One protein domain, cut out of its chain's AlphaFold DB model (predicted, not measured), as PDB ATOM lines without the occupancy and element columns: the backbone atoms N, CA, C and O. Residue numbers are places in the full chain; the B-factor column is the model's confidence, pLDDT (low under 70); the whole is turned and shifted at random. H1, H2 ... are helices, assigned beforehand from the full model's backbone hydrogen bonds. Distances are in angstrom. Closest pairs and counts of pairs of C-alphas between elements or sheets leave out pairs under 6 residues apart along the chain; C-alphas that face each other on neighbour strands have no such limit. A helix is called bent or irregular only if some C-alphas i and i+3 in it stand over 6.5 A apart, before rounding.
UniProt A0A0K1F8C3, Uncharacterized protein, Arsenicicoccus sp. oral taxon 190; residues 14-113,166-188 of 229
ATOM      1  N   THR A  14     -39.016  40.356  11.156       71.25
ATOM      2  CA  THR A  14     -38.631  41.601  11.832       71.25
ATOM      3  C   THR A  14     -38.180  41.381  13.273       71.25
ATOM      4  O   THR A  14     -37.173  41.958  13.676       71.25
ATOM      5  N   ASP A  15     -38.855  40.510  14.026       73.31
ATOM      6  CA  ASP A  15     -38.494  40.219  15.421       73.31
ATOM      7  C   ASP A  15     -37.225  39.365  15.514       73.31
ATOM      8  O   ASP A  15     -36.411  39.545  16.425       73.31
ATOM      9  N   ARG A  16     -37.016  38.457  14.548       72.12
ATOM     10  CA  ARG A  16     -35.760  37.700  14.414       72.12
ATOM     11  C   ARG A  16     -34.584  38.628  14.139       72.12
ATOM     12  O   ARG A  16     -33.564  38.519  14.817       72.12
ATOM     13  N   LEU A  17     -34.754  39.572  13.213       68.62
ATOM     14  CA  LEU A  17     -33.737  40.568  12.904       68.62
ATOM     15  C   LEU A  17     -33.453  41.473  14.111       68.62
ATOM     16  O   LEU A  17     -32.289  41.695  14.433       68.62
ATOM     17  N   ALA A  18     -34.482  41.954  14.813       70.44
ATOM     18  CA  ALA A  18     -34.306  42.761  16.022       70.44
ATOM     19  C   ALA A  18     -33.494  42.008  17.090       70.44
ATOM     20  O   ALA A  18     -32.479  42.517  17.562       70.44
ATOM     21  N   ARG A  19     -33.844  40.744  17.374       70.50
ATOM     22  CA  ARG A  19     -33.080  39.899  18.308       70.50
ATOM     23  C   ARG A  19     -31.656  39.603  17.840       70.50
ATOM     24  O   ARG A  19     -30.742  39.599  18.659       70.50
ATOM     25  N   PHE A  20     -31.443  39.369  16.545       69.81
ATOM     26  CA  PHE A  20     -30.100  39.200  15.982       69.81
ATOM     27  C   PHE A  20     -29.249  40.458  16.176       69.81
ATOM     28  O   PHE A  20     -28.075  40.384  16.544       69.81
ATOM     29  N   LEU A  21     -29.847  41.631  15.965       67.44
ATOM     30  CA  LEU A  21     -29.184  42.905  16.199       67.44
ATOM     31  C   LEU A  21     -28.900  43.147  17.688       67.44
ATOM     32  O   LEU A  21     -27.966  43.880  17.990       67.44
ATOM     33  N   GLU A  22     -29.622  42.523  18.607       66.62
ATOM     34  CA  GLU A  22     -29.389  42.638  20.053       66.62
ATOM     35  C   GLU A  22     -28.412  41.588  20.606       66.62
ATOM     36  O   GLU A  22     -28.053  41.642  21.784       66.62
ATOM     37  N   TRP A  23     -27.954  40.633  19.788       63.72
ATOM     38  CA  TRP A  23     -27.189  39.493  20.290       63.72
ATOM     39  C   TRP A  23     -25.807  39.915  20.834       63.72
ATOM     40  O   TRP A  23     -24.984  40.430  20.070       63.72
ATOM     41  N   PRO A  24     -25.484  39.649  22.120       48.38
ATOM     42  CA  PRO A  24     -24.197  40.012  22.733       48.38
ATOM     43  C   PRO A  24     -22.937  39.438  22.066       48.38
ATOM     44  O   PRO A  24     -21.846  39.964  22.288       48.38
ATOM     45  N   THR A  25     -23.056  38.371  21.269       52.75
ATOM     46  CA  THR A  25     -21.939  37.778  20.507       52.75
ATOM     47  C   THR A  25     -21.529  38.621  19.307       52.75
ATOM     48  O   THR A  25     -20.395  38.514  18.846       52.75
ATOM     49  N   VAL A  26     -22.383  39.541  18.856       54.03
ATOM     50  CA  VAL A  26     -21.949  40.621  17.975       54.03
ATOM     51  C   VAL A  26     -21.290  41.672  18.864       54.03
ATOM     52  O   VAL A  26     -21.897  42.689  19.198       54.03
ATOM     53  N   ARG A  27     -20.059  41.406  19.329       53.72
ATOM     54  CA  ARG A  27     -19.270  42.385  20.093       53.72
ATOM     55  C   ARG A  27     -19.056  43.619  19.224       53.72
ATOM     56  O   ARG A  27     -18.096  43.721  18.474       53.72
ATOM     57  N   ARG A  28     -19.961  44.580  19.346       62.19
ATOM     58  CA  ARG A  28     -19.868  45.905  18.746       62.19
ATOM     59  C   ARG A  28     -19.257  46.807  19.799       62.19
ATOM     60  O   ARG A  28     -19.958  47.447  20.576       62.19
ATOM     61  N   GLY A  29     -17.929  46.790  19.891       57.72
ATOM     62  CA  GLY A  29     -17.246  47.824  20.666       57.72
ATOM     63  C   GLY A  29     -17.575  49.203  20.075       57.72
ATOM     64  O   GLY A  29     -17.854  49.284  18.877       57.72
ATOM     65  N   PRO A  30     -17.525  50.298  20.854       65.56
ATOM     66  CA  PRO A  30     -17.593  51.649  20.307       65.56
ATOM     67  C   PRO A  30     -16.325  51.904  19.481       65.56
ATOM     68  O   PRO A  30     -15.336  52.471  19.948       65.56
ATOM     69  N   TYR A  31     -16.306  51.399  18.252       74.00
ATOM     70  CA  TYR A  31     -15.161  51.533  17.375       74.00
ATOM     71  C   TYR A  31     -15.077  52.988  16.908       74.00
ATOM     72  O   TYR A  31     -16.055  53.595  16.469       74.00
ATOM     73  N   GLY A  32     -13.890  53.580  17.004       85.12
ATOM     74  CA  GLY A  32     -13.606  54.828  16.302       85.12
ATOM     75  C   GLY A  32     -13.593  54.587  14.791       85.12
ATOM     76  O   GLY A  32     -13.227  53.496  14.346       85.12
ATOM     77  N   TRP A  33     -13.926  55.609  13.994       89.94
ATOM     78  CA  TRP A  33     -13.808  55.535  12.530       89.94
ATOM     79  C   TRP A  33     -12.398  55.123  12.085       89.94
ATOM     80  O   TRP A  33     -12.273  54.371  11.130       89.94
ATOM     81  N   GLY A  34     -11.353  55.498  12.833       92.38
ATOM     82  CA  GLY A  34      -9.982  55.056  12.563       92.38
ATOM     83  C   GLY A  34      -9.810  53.532  12.552       92.38
ATOM     84  O   GLY A  34      -9.142  53.010  11.667       92.38
ATOM     85  N   ARG A  35     -10.464  52.792  13.465       91.06
ATOM     86  CA  ARG A  35     -10.414  51.316  13.456       91.06
ATOM     87  C   ARG A  35     -11.182  50.730  12.277       91.06
ATOM     88  O   ARG A  35     -10.701  49.787  11.669       91.06
ATOM     89  N   VAL A  36     -12.340  51.302  11.939       92.12
ATOM     90  CA  VAL A  36     -13.148  50.877  10.782       92.12
ATOM     91  C   VAL A  36     -12.370  51.065   9.480       92.12
ATOM     92  O   VAL A  36     -12.249  50.128   8.697       92.12
ATOM     93  N   LEU A  37     -11.785  52.248   9.279       95.00
ATOM     94  CA  LEU A  37     -10.975  52.561   8.102       95.00
ATOM     95  C   LEU A  37      -9.722  51.679   8.028       95.00
ATOM     96  O   LEU A  37      -9.440  51.124   6.970       95.00
ATOM     97  N   ALA A  38      -9.016  51.484   9.147       95.44
ATOM     98  CA  ALA A  38      -7.882  50.562   9.210       95.44
ATOM     99  C   ALA A  38      -8.300  49.118   8.887       95.44
ATOM    100  O   ALA A  38      -7.587  48.424   8.169       95.44
ATOM    101  N   GLY A  39      -9.467  48.680   9.368       95.25
ATOM    102  CA  GLY A  39     -10.047  47.378   9.049       95.25
ATOM    103  C   GLY A  39     -10.248  47.192   7.548       95.25
ATOM    104  O   GLY A  39      -9.735  46.230   6.984       95.25
ATOM    105  N   PHE A  40     -10.917  48.136   6.880       96.44
ATOM    106  CA  PHE A  40     -11.101  48.084   5.425       96.44
ATOM    107  C   PHE A  40      -9.784  48.154   4.652       96.44
ATOM    108  O   PHE A  40      -9.592  47.372   3.724       96.44
ATOM    109  N   ALA A  41      -8.860  49.034   5.044       97.38
ATOM    110  CA  ALA A  41      -7.557  49.139   4.394       97.38
ATOM    111  C   ALA A  41      -6.773  47.820   4.486       97.38
ATOM    112  O   ALA A  41      -6.261  47.332   3.481       97.38
ATOM    113  N   LEU A  42      -6.730  47.202   5.671       97.81
ATOM    114  CA  LEU A  42      -6.049  45.924   5.878       97.81
ATOM    115  C   LEU A  42      -6.744  44.760   5.165       97.81
ATOM    116  O   LEU A  42      -6.050  43.873   4.678       97.81
ATOM    117  N   LEU A  43      -8.079  44.763   5.068       96.88
ATOM    118  CA  LEU A  43      -8.805  43.784   4.255       96.88
ATOM    119  C   LEU A  43      -8.420  43.907   2.782       96.88
ATOM    120  O   LEU A  43      -8.028  42.915   2.181       96.88
ATOM    121  N   VAL A  44      -8.486  45.111   2.209       96.25
ATOM    122  CA  VAL A  44      -8.155  45.336   0.793       96.25
ATOM    123  C   VAL A  44      -6.708  44.940   0.505       96.25
ATOM    124  O   VAL A  44      -6.458  44.171  -0.424       96.25
ATOM    125  N   LEU A  45      -5.761  45.403   1.326       97.62
ATOM    126  CA  LEU A  45      -4.346  45.068   1.169       97.62
ATOM    127  C   LEU A  45      -4.094  43.568   1.348       97.62
ATOM    128  O   LEU A  45      -3.436  42.956   0.513       97.62
ATOM    129  N   GLY A  46      -4.633  42.959   2.404       97.38
ATOM    130  CA  GLY A  46      -4.439  41.539   2.691       97.38
ATOM    131  C   GLY A  46      -5.045  40.636   1.617       97.38
ATOM    132  O   GLY A  46      -4.371  39.729   1.133       97.38
ATOM    133  N   CYS A  47      -6.280  40.909   1.189       96.06
ATOM    134  CA  CYS A  47      -6.935  40.167   0.113       96.06
ATOM    135  C   CYS A  47      -6.195  40.337  -1.220       96.06
ATOM    136  O   CYS A  47      -6.012  39.358  -1.942       96.06
ATOM    137  N   GLY A  48      -5.714  41.550  -1.521       95.31
ATOM    138  CA  GLY A  48      -4.892  41.823  -2.702       95.31
ATOM    139  C   GLY A  48      -3.569  41.052  -2.692       95.31
ATOM    140  O   GLY A  48      -3.231  40.406  -3.680       95.31
ATOM    141  N   LEU A  49      -2.855  41.044  -1.562       96.50
ATOM    142  CA  LEU A  49      -1.610  40.283  -1.402       96.50
ATOM    143  C   LEU A  49      -1.834  38.774  -1.539       96.50
ATOM    144  O   LEU A  49      -1.043  38.101  -2.195       96.50
ATOM    145  N   VAL A  50      -2.920  38.244  -0.969       95.69
ATOM    146  CA  VAL A  50      -3.299  36.833  -1.133       95.69
ATOM    147  C   VAL A  50      -3.635  36.521  -2.589       95.69
ATOM    148  O   VAL A  50      -3.176  35.503  -3.101       95.69
ATOM    149  N   ALA A  51      -4.384  37.391  -3.271       92.00
ATOM    150  CA  ALA A  51      -4.733  37.211  -4.678       92.00
ATOM    151  C   ALA A  51      -3.488  37.153  -5.572       92.00
ATOM    152  O   ALA A  51      -3.333  36.219  -6.360       92.00
ATOM    153  N   VAL A  52      -2.567  38.105  -5.396       91.69
ATOM    154  CA  VAL A  52      -1.299  38.146  -6.136       91.69
ATOM    155  C   VAL A  52      -0.428  36.943  -5.782       91.69
ATOM    156  O   VAL A  52      -0.005  36.221  -6.678       91.69
ATOM    157  N   GLY A  53      -0.202  36.678  -4.494       91.00
ATOM    158  CA  GLY A  53       0.672  35.596  -4.038       91.00
ATOM    159  C   GLY A  53       0.187  34.211  -4.470       91.00
ATOM    160  O   GLY A  53       0.968  33.428  -5.011       91.00
ATOM    161  N   ALA A  54      -1.105  33.916  -4.299       88.44
ATOM    162  CA  ALA A  54      -1.690  32.656  -4.751       88.44
ATOM    163  C   ALA A  54      -1.643  32.531  -6.282       88.44
ATOM    164  O   ALA A  54      -1.284  31.472  -6.796       88.44
ATOM    165  N   GLY A  55      -1.927  33.617  -7.011       82.56
ATOM    166  CA  GLY A  55      -1.803  33.660  -8.468       82.56
ATOM    167  C   GLY A  55      -0.378  33.369  -8.948       82.56
ATOM    168  O   GLY A  55      -0.187  32.538  -9.836       82.56
ATOM    169  N   THR A  56       0.632  33.984  -8.326       85.19
ATOM    170  CA  THR A  56       2.048  33.752  -8.646       85.19
ATOM    171  C   THR A  56       2.469  32.313  -8.355       85.19
ATOM    172  O   THR A  56       3.090  31.689  -9.212       85.19
ATOM    173  N   LEU A  57       2.109  31.752  -7.197       85.94
ATOM    174  CA  LEU A  57       2.461  30.371  -6.844       85.94
ATOM    175  C   LEU A  57       1.842  29.354  -7.812       85.94
ATOM    176  O   LEU A  57       2.531  28.447  -8.282       85.94
ATOM    177  N   LEU A  58       0.567  29.538  -8.168       82.00
ATOM    178  CA  LEU A  58      -0.111  28.698  -9.161       82.00
ATOM    179  C   LEU A  58       0.454  28.896 -10.578       82.00
ATOM    180  O   LEU A  58       0.405  27.975 -11.393       82.00
ATOM    181  N   GLY A  59       0.990  30.082 -10.878       77.81
ATOM    182  CA  GLY A  59       1.709  30.374 -12.116       77.81
ATOM    183  C   GLY A  59       3.070  29.681 -12.195       77.81
ATOM    184  O   GLY A  59       3.388  29.093 -13.220       77.81
ATOM    185  N   ILE A  60       3.850  29.679 -11.109       80.06
ATOM    186  CA  ILE A  60       5.156  29.000 -11.057       80.06
ATOM    187  C   ILE A  60       4.985  27.486 -11.200       80.06
ATOM    188  O   ILE A  60       5.686  26.874 -12.004       80.06
ATOM    189  N   GLY A  61       4.032  26.886 -10.476       72.12
ATOM    190  CA  GLY A  61       3.760  25.446 -10.578       72.12
ATOM    191  C   GLY A  61       3.460  25.009 -12.016       72.12
ATOM    192  O   GLY A  61       3.968  23.995 -12.481       72.12
ATOM    193  N   ALA A  62       2.744  25.852 -12.761       70.00
ATOM    194  CA  ALA A  62       2.455  25.629 -14.173       70.00
ATOM    195  C   ALA A  62       3.686  25.573 -15.075       70.00
ATOM    196  O   ALA A  62       3.737  24.787 -16.015       70.00
ATOM    197  N   SER A  63       4.637  26.476 -14.835       68.44
ATOM    198  CA  SER A  63       5.845  26.592 -15.647       68.44
ATOM    199  C   SER A  63       6.793  25.419 -15.406       68.44
ATOM    200  O   SER A  63       7.505  25.024 -16.325       68.44
ATOM    201  N   VAL A  64       6.778  24.846 -14.199       66.88
ATOM    202  CA  VAL A  64       7.574  23.660 -13.837       66.88
ATOM    203  C   VAL A  64       7.015  22.387 -14.478       66.88
ATOM    204  O   VAL A  64       7.790  21.528 -14.888       66.88
ATOM    205  N   GLU A  65       5.693  22.275 -14.623       64.81
ATOM    206  CA  GLU A  65       5.038  21.110 -15.244       64.81
ATOM    207  C   GLU A  65       5.211  21.041 -16.772       64.81
ATOM    208  O   GLU A  65       4.842  20.042 -17.384       64.81
ATOM    209  N   GLY A  66       5.805  22.061 -17.407       56.91
ATOM    210  CA  GLY A  66       6.146  22.004 -18.828       56.91
ATOM    211  C   GLY A  66       4.937  21.892 -19.762       56.91
ATOM    212  O   GLY A  66       5.090  21.397 -20.875       56.91
ATOM    213  N   GLU A  67       3.755  22.364 -19.343       53.41
ATOM    214  CA  GLU A  67       2.552  22.451 -20.186       53.41
ATOM    215  C   GLU A  67       2.354  23.873 -20.751       53.41
ATOM    216  O   GLU A  67       1.507  24.635 -20.268       53.41
ATOM    217  N   PRO A  68       3.089  24.290 -21.796       48.72
ATOM    218  CA  PRO A  68       2.680  25.434 -22.577       48.72
ATOM    219  C   PRO A  68       1.553  24.957 -23.501       48.72
ATOM    220  O   PRO A  68       1.785  24.132 -24.376       48.72
ATOM    221  N   THR A  69       0.346  25.508 -23.336       47.69
ATOM    222  CA  THR A  69      -0.800  25.479 -24.283       47.69
ATOM    223  C   THR A  69      -1.929  24.448 -24.117       47.69
ATOM    224  O   THR A  69      -2.882  24.509 -24.895       47.69
ATOM    225  N   GLN A  70      -1.952  23.587 -23.093       50.06
ATOM    226  CA  GLN A  70      -3.193  22.848 -22.795       50.06
ATOM    227  C   GLN A  70      -4.257  23.792 -22.197       50.06
ATOM    228  O   GLN A  70      -3.915  24.653 -21.378       50.06
ATOM    229  N   PRO A  71      -5.547  23.668 -22.579       54.59
ATOM    230  CA  PRO A  71      -6.625  24.358 -21.877       54.59
ATOM    231  C   PRO A  71      -6.518  24.011 -20.390       54.59
ATOM    232  O   PRO A  71      -6.395  22.834 -20.051       54.59
ATOM    233  N   THR A  72      -6.516  25.028 -19.519       66.00
ATOM    234  CA  THR A  72      -6.367  24.836 -18.071       66.00
ATOM    235  C   THR A  72      -7.292  23.715 -17.625       66.00
ATOM    236  O   THR A  72      -8.505  23.777 -17.848       66.00
ATOM    237  N   SER A  73      -6.717  22.653 -17.045       79.25
ATOM    238  CA  SER A  73      -7.525  21.530 -16.578       79.25
ATOM    239  C   SER A  73      -8.652  22.073 -15.686       79.25
ATOM    240  O   SER A  73      -8.425  23.033 -14.940       79.25
ATOM    241  N   PRO A  74      -9.879  21.522 -15.742       84.00
ATOM    242  CA  PRO A  74     -11.010  22.082 -15.001       84.00
ATOM    243  C   PRO A  74     -10.712  22.302 -13.510       84.00
ATOM    244  O   PRO A  74     -11.073  23.336 -12.951       84.00
ATOM    245  N   ALA A  75      -9.974  21.378 -12.887       86.31
ATOM    246  CA  ALA A  75      -9.510  21.500 -11.504       86.31
ATOM    247  C   ALA A  75      -8.612  22.720 -11.291       86.31
ATOM    248  O   ALA A  75      -8.790  23.470 -10.333       86.31
ATOM    249  N   ARG A  76      -7.671  22.947 -12.205       84.44
ATOM    250  CA  ARG A  76      -6.762  24.082 -12.141       84.44
ATOM    251  C   ARG A  76      -7.485  25.406 -12.352       84.44
ATOM    252  O   ARG A  76      -7.190  26.348 -11.627       84.44
ATOM    253  N   GLY A  77      -8.455  25.467 -13.264       85.19
ATOM    254  CA  GLY A  77      -9.306  26.647 -13.432       85.19
ATOM    255  C   GLY A  77     -10.063  26.998 -12.147       85.19
ATOM    256  O   GLY A  77     -10.045  28.148 -11.711       85.19
ATOM    257  N   VAL A  78     -10.649  25.994 -11.487       88.88
ATOM    258  CA  VAL A  78     -11.322  26.167 -10.188       88.88
ATOM    259  C   VAL A  78     -10.348  26.634  -9.104       88.88
ATOM    260  O   VAL A  78     -10.661  27.567  -8.369       88.88
ATOM    261  N   LEU A  79      -9.167  26.018  -9.002       89.62
ATOM    262  CA  LEU A  79      -8.158  26.397  -8.010       89.62
ATOM    263  C   LEU A  79      -7.647  27.822  -8.244       89.62
ATOM    264  O   LEU A  79      -7.568  28.597  -7.299       89.62
ATOM    265  N   GLN A  80      -7.347  28.192  -9.489       88.44
ATOM    266  CA  GLN A  80      -6.865  29.531  -9.835       88.44
ATOM    267  C   GLN A  80      -7.899  30.619  -9.546       88.44
ATOM    268  O   GLN A  80      -7.524  31.686  -9.066       88.44
ATOM    269  N   ALA A  81      -9.181  30.353  -9.804       87.25
ATOM    270  CA  ALA A  81     -10.243  31.323  -9.557       87.25
ATOM    271  C   ALA A  81     -10.648  31.391  -8.075       87.25
ATOM    272  O   ALA A  81     -10.768  32.478  -7.515       87.25
ATOM    273  N   GLY A  82     -10.864  30.240  -7.435       90.94
ATOM    274  CA  GLY A  82     -11.524  30.181  -6.131       90.94
ATOM    275  C   GLY A  82     -10.585  30.095  -4.931       90.94
ATOM    276  O   GLY A  82     -10.919  30.616  -3.868       90.94
ATOM    277  N   LEU A  83      -9.399  29.483  -5.063       92.19
ATOM    278  CA  LEU A  83      -8.481  29.324  -3.925       92.19
ATOM    279  C   LEU A  83      -8.010  30.669  -3.348       92.19
ATOM    280  O   LEU A  83      -8.027  30.804  -2.123       92.19
ATOM    281  N   PRO A  84      -7.632  31.681  -4.157       93.56
ATOM    282  CA  PRO A  84      -7.230  32.968  -3.600       93.56
ATOM    283  C   PRO A  84      -8.351  33.625  -2.786       93.56
ATOM    284  O   PRO A  84      -8.091  34.173  -1.717       93.56
ATOM    285  N   ILE A  85      -9.599  33.505  -3.247       93.75
ATOM    286  CA  ILE A  85     -10.772  34.061  -2.563       93.75
ATOM    287  C   ILE A  85     -11.072  33.272  -1.284       93.75
ATOM    288  O   ILE A  85     -11.291  33.869  -0.233       93.75
ATOM    289  N   ALA A  86     -11.000  31.940  -1.323       94.31
ATOM    290  CA  ALA A  86     -11.135  31.094  -0.137       94.31
ATOM    291  C   ALA A  86     -10.135  31.489   0.969       94.31
ATOM    292  O   ALA A  86     -10.484  31.548   2.151       94.31
ATOM    293  N   LEU A  87      -8.902  31.831   0.585       95.88
ATOM    294  CA  LEU A  87      -7.867  32.294   1.510       95.88
ATOM    295  C   LEU A  87      -8.150  33.685   2.100       95.88
ATOM    296  O   LEU A  87      -7.628  33.999   3.173       95.88
ATOM    297  N   TRP A  88      -9.018  34.504   1.495       96.44
ATOM    298  CA  TRP A  88      -9.435  35.774   2.097       96.44
ATOM    299  C   TRP A  88     -10.145  35.583   3.442       96.44
ATOM    300  O   TRP A  88     -10.059  36.461   4.300       96.44
ATOM    301  N   GLY A  89     -10.764  34.424   3.691       93.75
ATOM    302  CA  GLY A  89     -11.333  34.105   5.002       93.75
ATOM    303  C   GLY A  89     -10.293  34.188   6.130       93.75
ATOM    304  O   GLY A  89     -10.589  34.692   7.215       93.75
ATOM    305  N   LEU A  90      -9.042  33.790   5.861       96.06
ATOM    306  CA  LEU A  90      -7.937  33.917   6.819       96.06
ATOM    307  C   LEU A  90      -7.572  35.383   7.070       96.06
ATOM    308  O   LEU A  90      -7.311  35.761   8.214       96.06
ATOM    309  N   VAL A  91      -7.604  36.214   6.024       97.56
ATOM    310  CA  VAL A  91      -7.378  37.664   6.128       97.56
ATOM    311  C   VAL A  91      -8.451  38.299   7.006       97.56
ATOM    312  O   VAL A  91      -8.113  39.031   7.936       97.56
ATOM    313  N   VAL A  92      -9.729  37.973   6.787       95.62
ATOM    314  CA  VAL A  92     -10.836  38.469   7.624       95.62
ATOM    315  C   VAL A  92     -10.610  38.115   9.087       95.62
ATOM    316  O   VAL A  92     -10.652  38.996   9.946       95.62
ATOM    317  N   VAL A  93     -10.320  36.844   9.379       93.94
ATOM    318  CA  VAL A  93     -10.070  36.376  10.748       93.94
ATOM    319  C   VAL A  93      -8.885  37.109  11.379       93.94
ATOM    320  O   VAL A  93      -8.959  37.508  12.546       93.94
ATOM    321  N   ALA A  94      -7.802  37.310  10.626       96.56
ATOM    322  CA  ALA A  94      -6.625  38.023  11.101       96.56
ATOM    323  C   ALA A  94      -6.952  39.489  11.425       96.56
ATOM    324  O   ALA A  94      -6.666  39.948  12.531       96.56
ATOM    325  N   VAL A  95      -7.604  40.217  10.514       95.88
ATOM    326  CA  VAL A  95      -7.968  41.630  10.718       95.88
ATOM    327  C   VAL A  95      -8.958  41.781  11.875       95.88
ATOM    328  O   VAL A  95      -8.755  42.624  12.755       95.88
ATOM    329  N   ALA A  96      -9.982  40.928  11.937       91.62
ATOM    330  CA  ALA A  96     -10.961  40.916  13.019       91.62
ATOM    331  C   ALA A  96     -10.296  40.703  14.390       91.62
ATOM    332  O   ALA A  96     -10.607  41.404  15.360       91.62
ATOM    333  N   ARG A  97      -9.312  39.799  14.472       90.94
ATOM    334  CA  ARG A  97      -8.537  39.576  15.700       90.94
ATOM    335  C   ARG A  97      -7.603  40.730  16.037       90.94
ATOM    336  O   ARG A  97      -7.584  41.167  17.186       90.94
ATOM    337  N   MET A  98      -6.832  41.223  15.074       93.62
ATOM    338  CA  MET A  98      -5.788  42.221  15.324       93.62
ATOM    339  C   MET A  98      -6.369  43.601  15.645       93.62
ATOM    340  O   MET A  98      -5.941  44.241  16.608       93.62
ATOM    341  N   VAL A  99      -7.367  44.046  14.878       92.75
ATOM    342  CA  VAL A  99      -7.910  45.413  14.964       92.75
ATOM    343  C   VAL A  99      -9.091  45.497  15.933       92.75
ATOM    344  O   VAL A  99      -9.206  46.461  16.695       92.75
ATOM    345  N   PHE A 100      -9.955  44.477  15.938       88.31
ATOM    346  CA  PHE A 100     -11.229  44.505  16.668       88.31
ATOM    347  C   PHE A 100     -11.271  43.561  17.873       88.31
ATOM    348  O   PHE A 100     -12.211  43.647  18.664       88.31
ATOM    349  N   ARG A 101     -10.239  42.719  18.061       88.19
ATOM    350  CA  ARG A 101     -10.139  41.723  19.147       88.19
ATOM    351  C   ARG A 101     -11.329  40.755  19.177       88.19
ATOM    352  O   ARG A 101     -11.698  40.261  20.242       88.19
ATOM    353  N   MET A 102     -11.916  40.496  18.010       85.00
ATOM    354  CA  MET A 102     -13.019  39.552  17.841       85.00
ATOM    355  C   MET A 102     -12.503  38.114  17.911       85.00
ATOM    356  O   MET A 102     -11.386  37.814  17.482       85.00
ATOM    357  N   ARG A 103     -13.313  37.208  18.447       83.44
ATOM    358  CA  ARG A 103     -13.105  35.761  18.333       83.44
ATOM    359  C   ARG A 103     -13.604  35.297  16.966       83.44
ATOM    360  O   ARG A 103     -14.400  35.972  16.329       83.44
ATOM    361  N   VAL A 104     -13.143  34.130  16.514       81.31
ATOM    362  CA  VAL A 104     -13.656  33.534  15.266       81.31
ATOM    363  C   VAL A 104     -15.156  33.294  15.370       81.31
ATOM    364  O   VAL A 104     -15.879  33.608  14.436       81.31
ATOM    365  N   ASP A 105     -15.624  32.848  16.531       77.56
ATOM    366  CA  ASP A 105     -17.043  32.594  16.780       77.56
ATOM    367  C   ASP A 105     -17.911  33.855  16.609       77.56
ATOM    368  O   ASP A 105     -19.057  33.751  16.181       77.56
ATOM    369  N   ASP A 106     -17.354  35.050  16.848       76.75
ATOM    370  CA  ASP A 106     -18.062  36.329  16.670       76.75
ATOM    371  C   ASP A 106     -18.312  36.645  15.177       76.75
ATOM    372  O   ASP A 106     -19.216  37.405  14.822       76.75
ATOM    373  N   LEU A 107     -17.518  36.053  14.276       78.81
ATOM    374  CA  LEU A 107     -17.675  36.197  12.826       78.81
ATOM    375  C   LEU A 107     -18.757  35.268  12.261       78.81
ATOM    376  O   LEU A 107     -19.348  35.573  11.228       78.81
ATOM    377  N   PHE A 108     -19.040  34.165  12.953       74.00
ATOM    378  CA  PHE A 108     -20.022  33.155  12.567       74.00
ATOM    379  C   PHE A 108     -21.276  33.278  13.443       74.00
ATOM    380  O   PHE A 108     -21.653  32.377  14.189       74.00
ATOM    381  N   SER A 109     -21.923  34.441  13.379       57.25
ATOM    382  CA  SER A 109     -23.097  34.743  14.194       57.25
ATOM    383  C   SER A 109     -24.371  34.262  13.500       57.25
ATOM    384  O   SER A 109     -24.899  34.972  12.654       57.25
ATOM    385  N   HIS A 110     -24.883  33.083  13.875       52.78
ATOM    386  CA  HIS A 110     -26.345  32.889  13.917       52.78
ATOM    387  C   HIS A 110     -26.820  31.749  14.814       52.78
ATOM    388  O   HIS A 110     -27.955  31.782  15.260       52.78
ATOM    389  N   LEU A 111     -25.985  30.756  15.125       52.22
ATOM    390  CA  LEU A 111     -26.197  29.755  16.179       52.22
ATOM    391  C   LEU A 111     -24.841  29.093  16.480       52.22
ATOM    392  O   LEU A 111     -24.059  28.910  15.547       52.22
ATOM    393  N   PRO A 112     -24.548  28.678  17.724       43.66
ATOM    394  CA  PRO A 112     -23.363  27.872  17.991       43.66
ATOM    395  C   PRO A 112     -23.469  26.527  17.253       43.66
ATOM    396  O   PRO A 112     -24.339  25.710  17.560       43.66
ATOM    397  N   GLY A 113     -22.577  26.298  16.286       53.78
ATOM    398  CA  GLY A 113     -22.360  24.997  15.649       53.78
ATOM    399  C   GLY A 113     -22.636  24.943  14.143       53.78
ATOM    400  O   GLY A 113     -23.604  25.500  13.626       53.78
ATOM    401  N   SER A 166     -17.204  30.824  -0.980       89.69
ATOM    402  CA  SER A 166     -18.482  31.399  -0.545       89.69
ATOM    403  C   SER A 166     -18.487  31.727   0.948       89.69
ATOM    404  O   SER A 166     -19.019  32.757   1.348       89.69
ATOM    405  N   MET A 167     -17.853  30.896   1.784       90.12
ATOM    406  CA  MET A 167     -17.656  31.201   3.203       90.12
ATOM    407  C   MET A 167     -16.819  32.473   3.385       90.12
ATOM    408  O   MET A 167     -17.174  33.322   4.199       90.12
ATOM    409  N   ALA A 168     -15.713  32.618   2.651       93.19
ATOM    410  CA  ALA A 168     -14.863  33.800   2.736       93.19
ATOM    411  C   ALA A 168     -15.605  35.072   2.297       93.19
ATOM    412  O   ALA A 168     -15.536  36.085   2.989       93.19
ATOM    413  N   GLU A 169     -16.358  35.018   1.201       93.75
ATOM    414  CA  GLU A 169     -17.182  36.137   0.730       93.75
ATOM    415  C   GLU A 169     -18.271  36.506   1.749       93.75
ATOM    416  O   GLU A 169     -18.407  37.681   2.099       93.75
ATOM    417  N   GLU A 170     -18.984  35.522   2.307       89.62
ATOM    418  CA  GLU A 170     -19.980  35.751   3.362       89.62
ATOM    419  C   GLU A 170     -19.342  36.441   4.579       89.62
ATOM    420  O   GLU A 170     -19.854  37.449   5.077       89.62
ATOM    421  N   LEU A 171     -18.175  35.954   5.017       90.12
ATOM    422  CA  LEU A 171     -17.406  36.547   6.109       90.12
ATOM    423  C   LEU A 171     -16.954  37.977   5.805       90.12
ATOM    424  O   LEU A 171     -16.968  38.806   6.710       90.12
ATOM    425  N   ILE A 172     -16.557  38.291   4.571       92.94
ATOM    426  CA  ILE A 172     -16.149  39.648   4.188       92.94
ATOM    427  C   ILE A 172     -17.357  40.573   4.185       92.94
ATOM    428  O   ILE A 172     -17.358  41.571   4.907       92.94
ATOM    429  N   PHE A 173     -18.363  40.278   3.362       90.56
ATOM    430  CA  PHE A 173     -19.415  41.237   3.034       90.56
ATOM    431  C   PHE A 173     -20.455  41.356   4.146       90.56
ATOM    432  O   PHE A 173     -20.862  42.466   4.493       90.56
ATOM    433  N   ARG A 174     -20.867  40.227   4.727       84.56
ATOM    434  CA  ARG A 174     -22.042  40.157   5.610       84.56
ATOM    435  C   ARG A 174     -21.675  39.879   7.058       84.56
ATOM    436  O   ARG A 174     -22.301  40.428   7.959       84.56
ATOM    437  N   GLY A 175     -20.618  39.106   7.283       84.88
ATOM    438  CA  GLY A 175     -20.042  38.907   8.604       84.88
ATOM    439  C   GLY A 175     -19.333  40.170   9.089       84.88
ATOM    440  O   GLY A 175     -19.889  41.004   9.795       84.88
ATOM    441  N   PHE A 176     -18.075  40.325   8.711       89.38
ATOM    442  CA  PHE A 176     -17.171  41.289   9.311       89.38
ATOM    443  C   PHE A 176     -17.437  42.735   8.876       89.38
ATOM    444  O   PHE A 176     -17.577  43.607   9.735       89.38
ATOM    445  N   SER A 177     -17.556  43.018   7.573       91.25
ATOM    446  CA  SER A 177     -17.695  44.407   7.099       91.25
ATOM    447  C   SER A 177     -18.987  45.063   7.568       91.25
ATOM    448  O   SER A 177     -18.981  46.200   8.046       91.25
ATOM    449  N   MET A 178     -20.090  44.320   7.510       87.75
ATOM    450  CA  MET A 178     -21.374  44.782   8.016       87.75
ATOM    451  C   MET A 178     -21.332  45.012   9.531       87.75
ATOM    452  O   MET A 178     -21.799  46.050  10.004       87.75
ATOM    453  N   GLN A 179     -20.719  44.099  10.295       85.81
ATOM    454  CA  GLN A 179     -20.544  44.263  11.740       85.81
ATOM    455  C   GLN A 179     -19.692  45.487  12.098       85.81
ATOM    456  O   GLN A 179     -20.049  46.200  13.036       85.81
ATOM    457  N   MET A 180     -18.619  45.778  11.353       88.12
ATOM    458  CA  MET A 180     -17.804  46.982  11.568       88.12
ATOM    459  C   MET A 180     -18.635  48.260  11.394       88.12
ATOM    460  O   MET A 180     -18.624  49.137  12.262       88.12
ATOM    461  N   VAL A 181     -19.378  48.356  10.286       88.81
ATOM    462  CA  VAL A 181     -20.192  49.536   9.959       88.81
ATOM    463  C   VAL A 181     -21.339  49.702  10.954       88.81
ATOM    464  O   VAL A 181     -21.527  50.786  11.505       88.81
ATOM    465  N   LEU A 182     -22.075  48.629  11.245       86.06
ATOM    466  CA  LEU A 182     -23.182  48.659  12.201       86.06
ATOM    467  C   LEU A 182     -22.706  48.881  13.637       86.06
ATOM    468  O   LEU A 182     -23.370  49.583  14.395       86.06
ATOM    469  N   GLY A 183     -21.547  48.344  14.016       83.12
ATOM    470  CA  GLY A 183     -20.929  48.622  15.311       83.12
ATOM    471  C   GLY A 183     -20.550  50.090  15.469       83.12
ATOM    472  O   GLY A 183     -20.680  50.646  16.557       83.12
ATOM    473  N   LYS A 184     -20.154  50.749  14.374       85.25
ATOM    474  CA  LYS A 184     -19.848  52.179  14.385       85.25
ATOM    475  C   LYS A 184     -21.087  53.069  14.386       85.25
ATOM    476  O   LYS A 184     -21.120  54.062  15.113       85.25
ATOM    477  N   LEU A 185     -22.053  52.767  13.525       84.44
ATOM    478  CA  LEU A 185     -23.232  53.606  13.314       84.44
ATOM    479  C   LEU A 185     -24.334  53.336  14.342       84.44
ATOM    480  O   LEU A 185     -25.226  54.166  14.489       84.44
ATOM    481  N   GLY A 186     -24.281  52.210  15.055       82.25
ATOM    482  CA  GLY A 186     -25.361  51.694  15.890       82.25
ATOM    483  C   GLY A 186     -26.365  50.890  15.062       82.25
ATOM    484  O   GLY A 186     -26.407  50.984  13.834       82.25
ATOM    485  N   THR A 187     -27.209  50.109  15.728       80.56
ATOM    486  CA  THR A 187     -28.004  49.073  15.058       80.56
ATOM    487  C   THR A 187     -29.489  49.375  15.054       80.56
ATOM    488  O   THR A 187     -30.082  49.659  16.085       80.56
ATOM    489  N   SER A 188     -30.079  49.314  13.864       85.12
ATOM    490  CA  SER A 188     -31.521  49.366  13.630       85.12
ATOM    491  C   SER A 188     -31.837  48.604  12.347       85.12
ATOM    492  O   SER A 188     -30.962  48.449  11.490       85.12
TER     493      SER A 188
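What this domain is: This is residues 14 to 113 and 166 to 188 of the 229 residues of an uncharacterized protein of Arsenicicoccus sp. oral taxon 190 (UniProt A0A0K1F8C3). The main picture is a long helical hairpin, H2 running out and the bent H3 running back beside it, with H5 packed on the half away from the turn, its arm H5a on H3b and its arm H5b on H2. Residues 63 to 71 stick out at one end of the long axis, while H1 sits at the other end and touches no helix. The printed part has 123 residues with five named helices, H1 to H5 in order, and no named strand; its class is all helix. It is loose, with a radius of gyration of the C-alphas of 18.1 A, and elongated, spanning 57 by 30 by 20 A.

How they stand to each other: Start at H1, residues 14 to 22, which is apart from H2, residues 33 to 64. Next look at residues 74 to 100: by its hydrogen bonds H3 was assigned as one helix, but it is bent, with C-alphas 81 and 84 6.9 A apart, and its arms H3a, residues 74 to 81, and H3b, residues 84 to 100, stand at 31 degrees. H2 and H3a form a hairpin and only just touch, with 3 pairs of C-alphas within 8 A, the closest being Gly 55 and Gln 80 at 6.7 A. H2 and H3b touch at a shallow tilt of 30 degrees, opposite ways; their closest C-alphas, Ala 51 and Pro 84, are 5.0 A apart. H4, residues 104 to 107, only just touches H3b, with 3 pairs of C-alphas within 8 A, the closest being Val 93 and Val 104 at 6.4 A. H5, residues 166 to 185, was also assigned as one helix by its hydrogen bonds but is bent, with C-alphas 173 and 176 6.7 A apart; H5a, residues 166 to 173, and H5b, residues 176 to 185, stand at 20 degrees. H5a touches H3b at a steep tilt of 41 degrees, the same way, closest at the C-alphas of Gly 89 and Ala 168, 4.2 A. H5b touches residues 33 to 40 of H2 at a shallow tilt of 12 degrees, opposite ways, closest at the C-alphas of Val 36 and Met 180, 6.1 A. In H1, H2, H3a, H5a and H5b every O i to N i+4 pair is within hydrogen-bond range; in H3b 10 of 13 are, and H4 is too short for such a pair.

Where its parts are: Find C-alpha 14 at (-38.631, 41.601, 11.832), where H1 begins. H2 runs 46.6 A from C-alpha 33 at (-13.808, 55.535, 12.530) to C-alpha 64; H3b covers 23.7 A and H5b 14.3 A, ending at C-alpha 185, (-23.232, 53.606, 13.314).

The domain as a whole: The C-alphas farthest apart, Asp 15 and Gly 66, are 59.1 A apart. Residues 114 to 165 are not printed, and C-alphas 113 and 166 are 17.8 A apart across that cut. Of the links printed whole, H3 to H4 is tight and H1 to H2 and H2 to H3 are short. The pLDDT is under 70 at residue 17 and residues 20 to 30, 63 to 72 and 109 to 113.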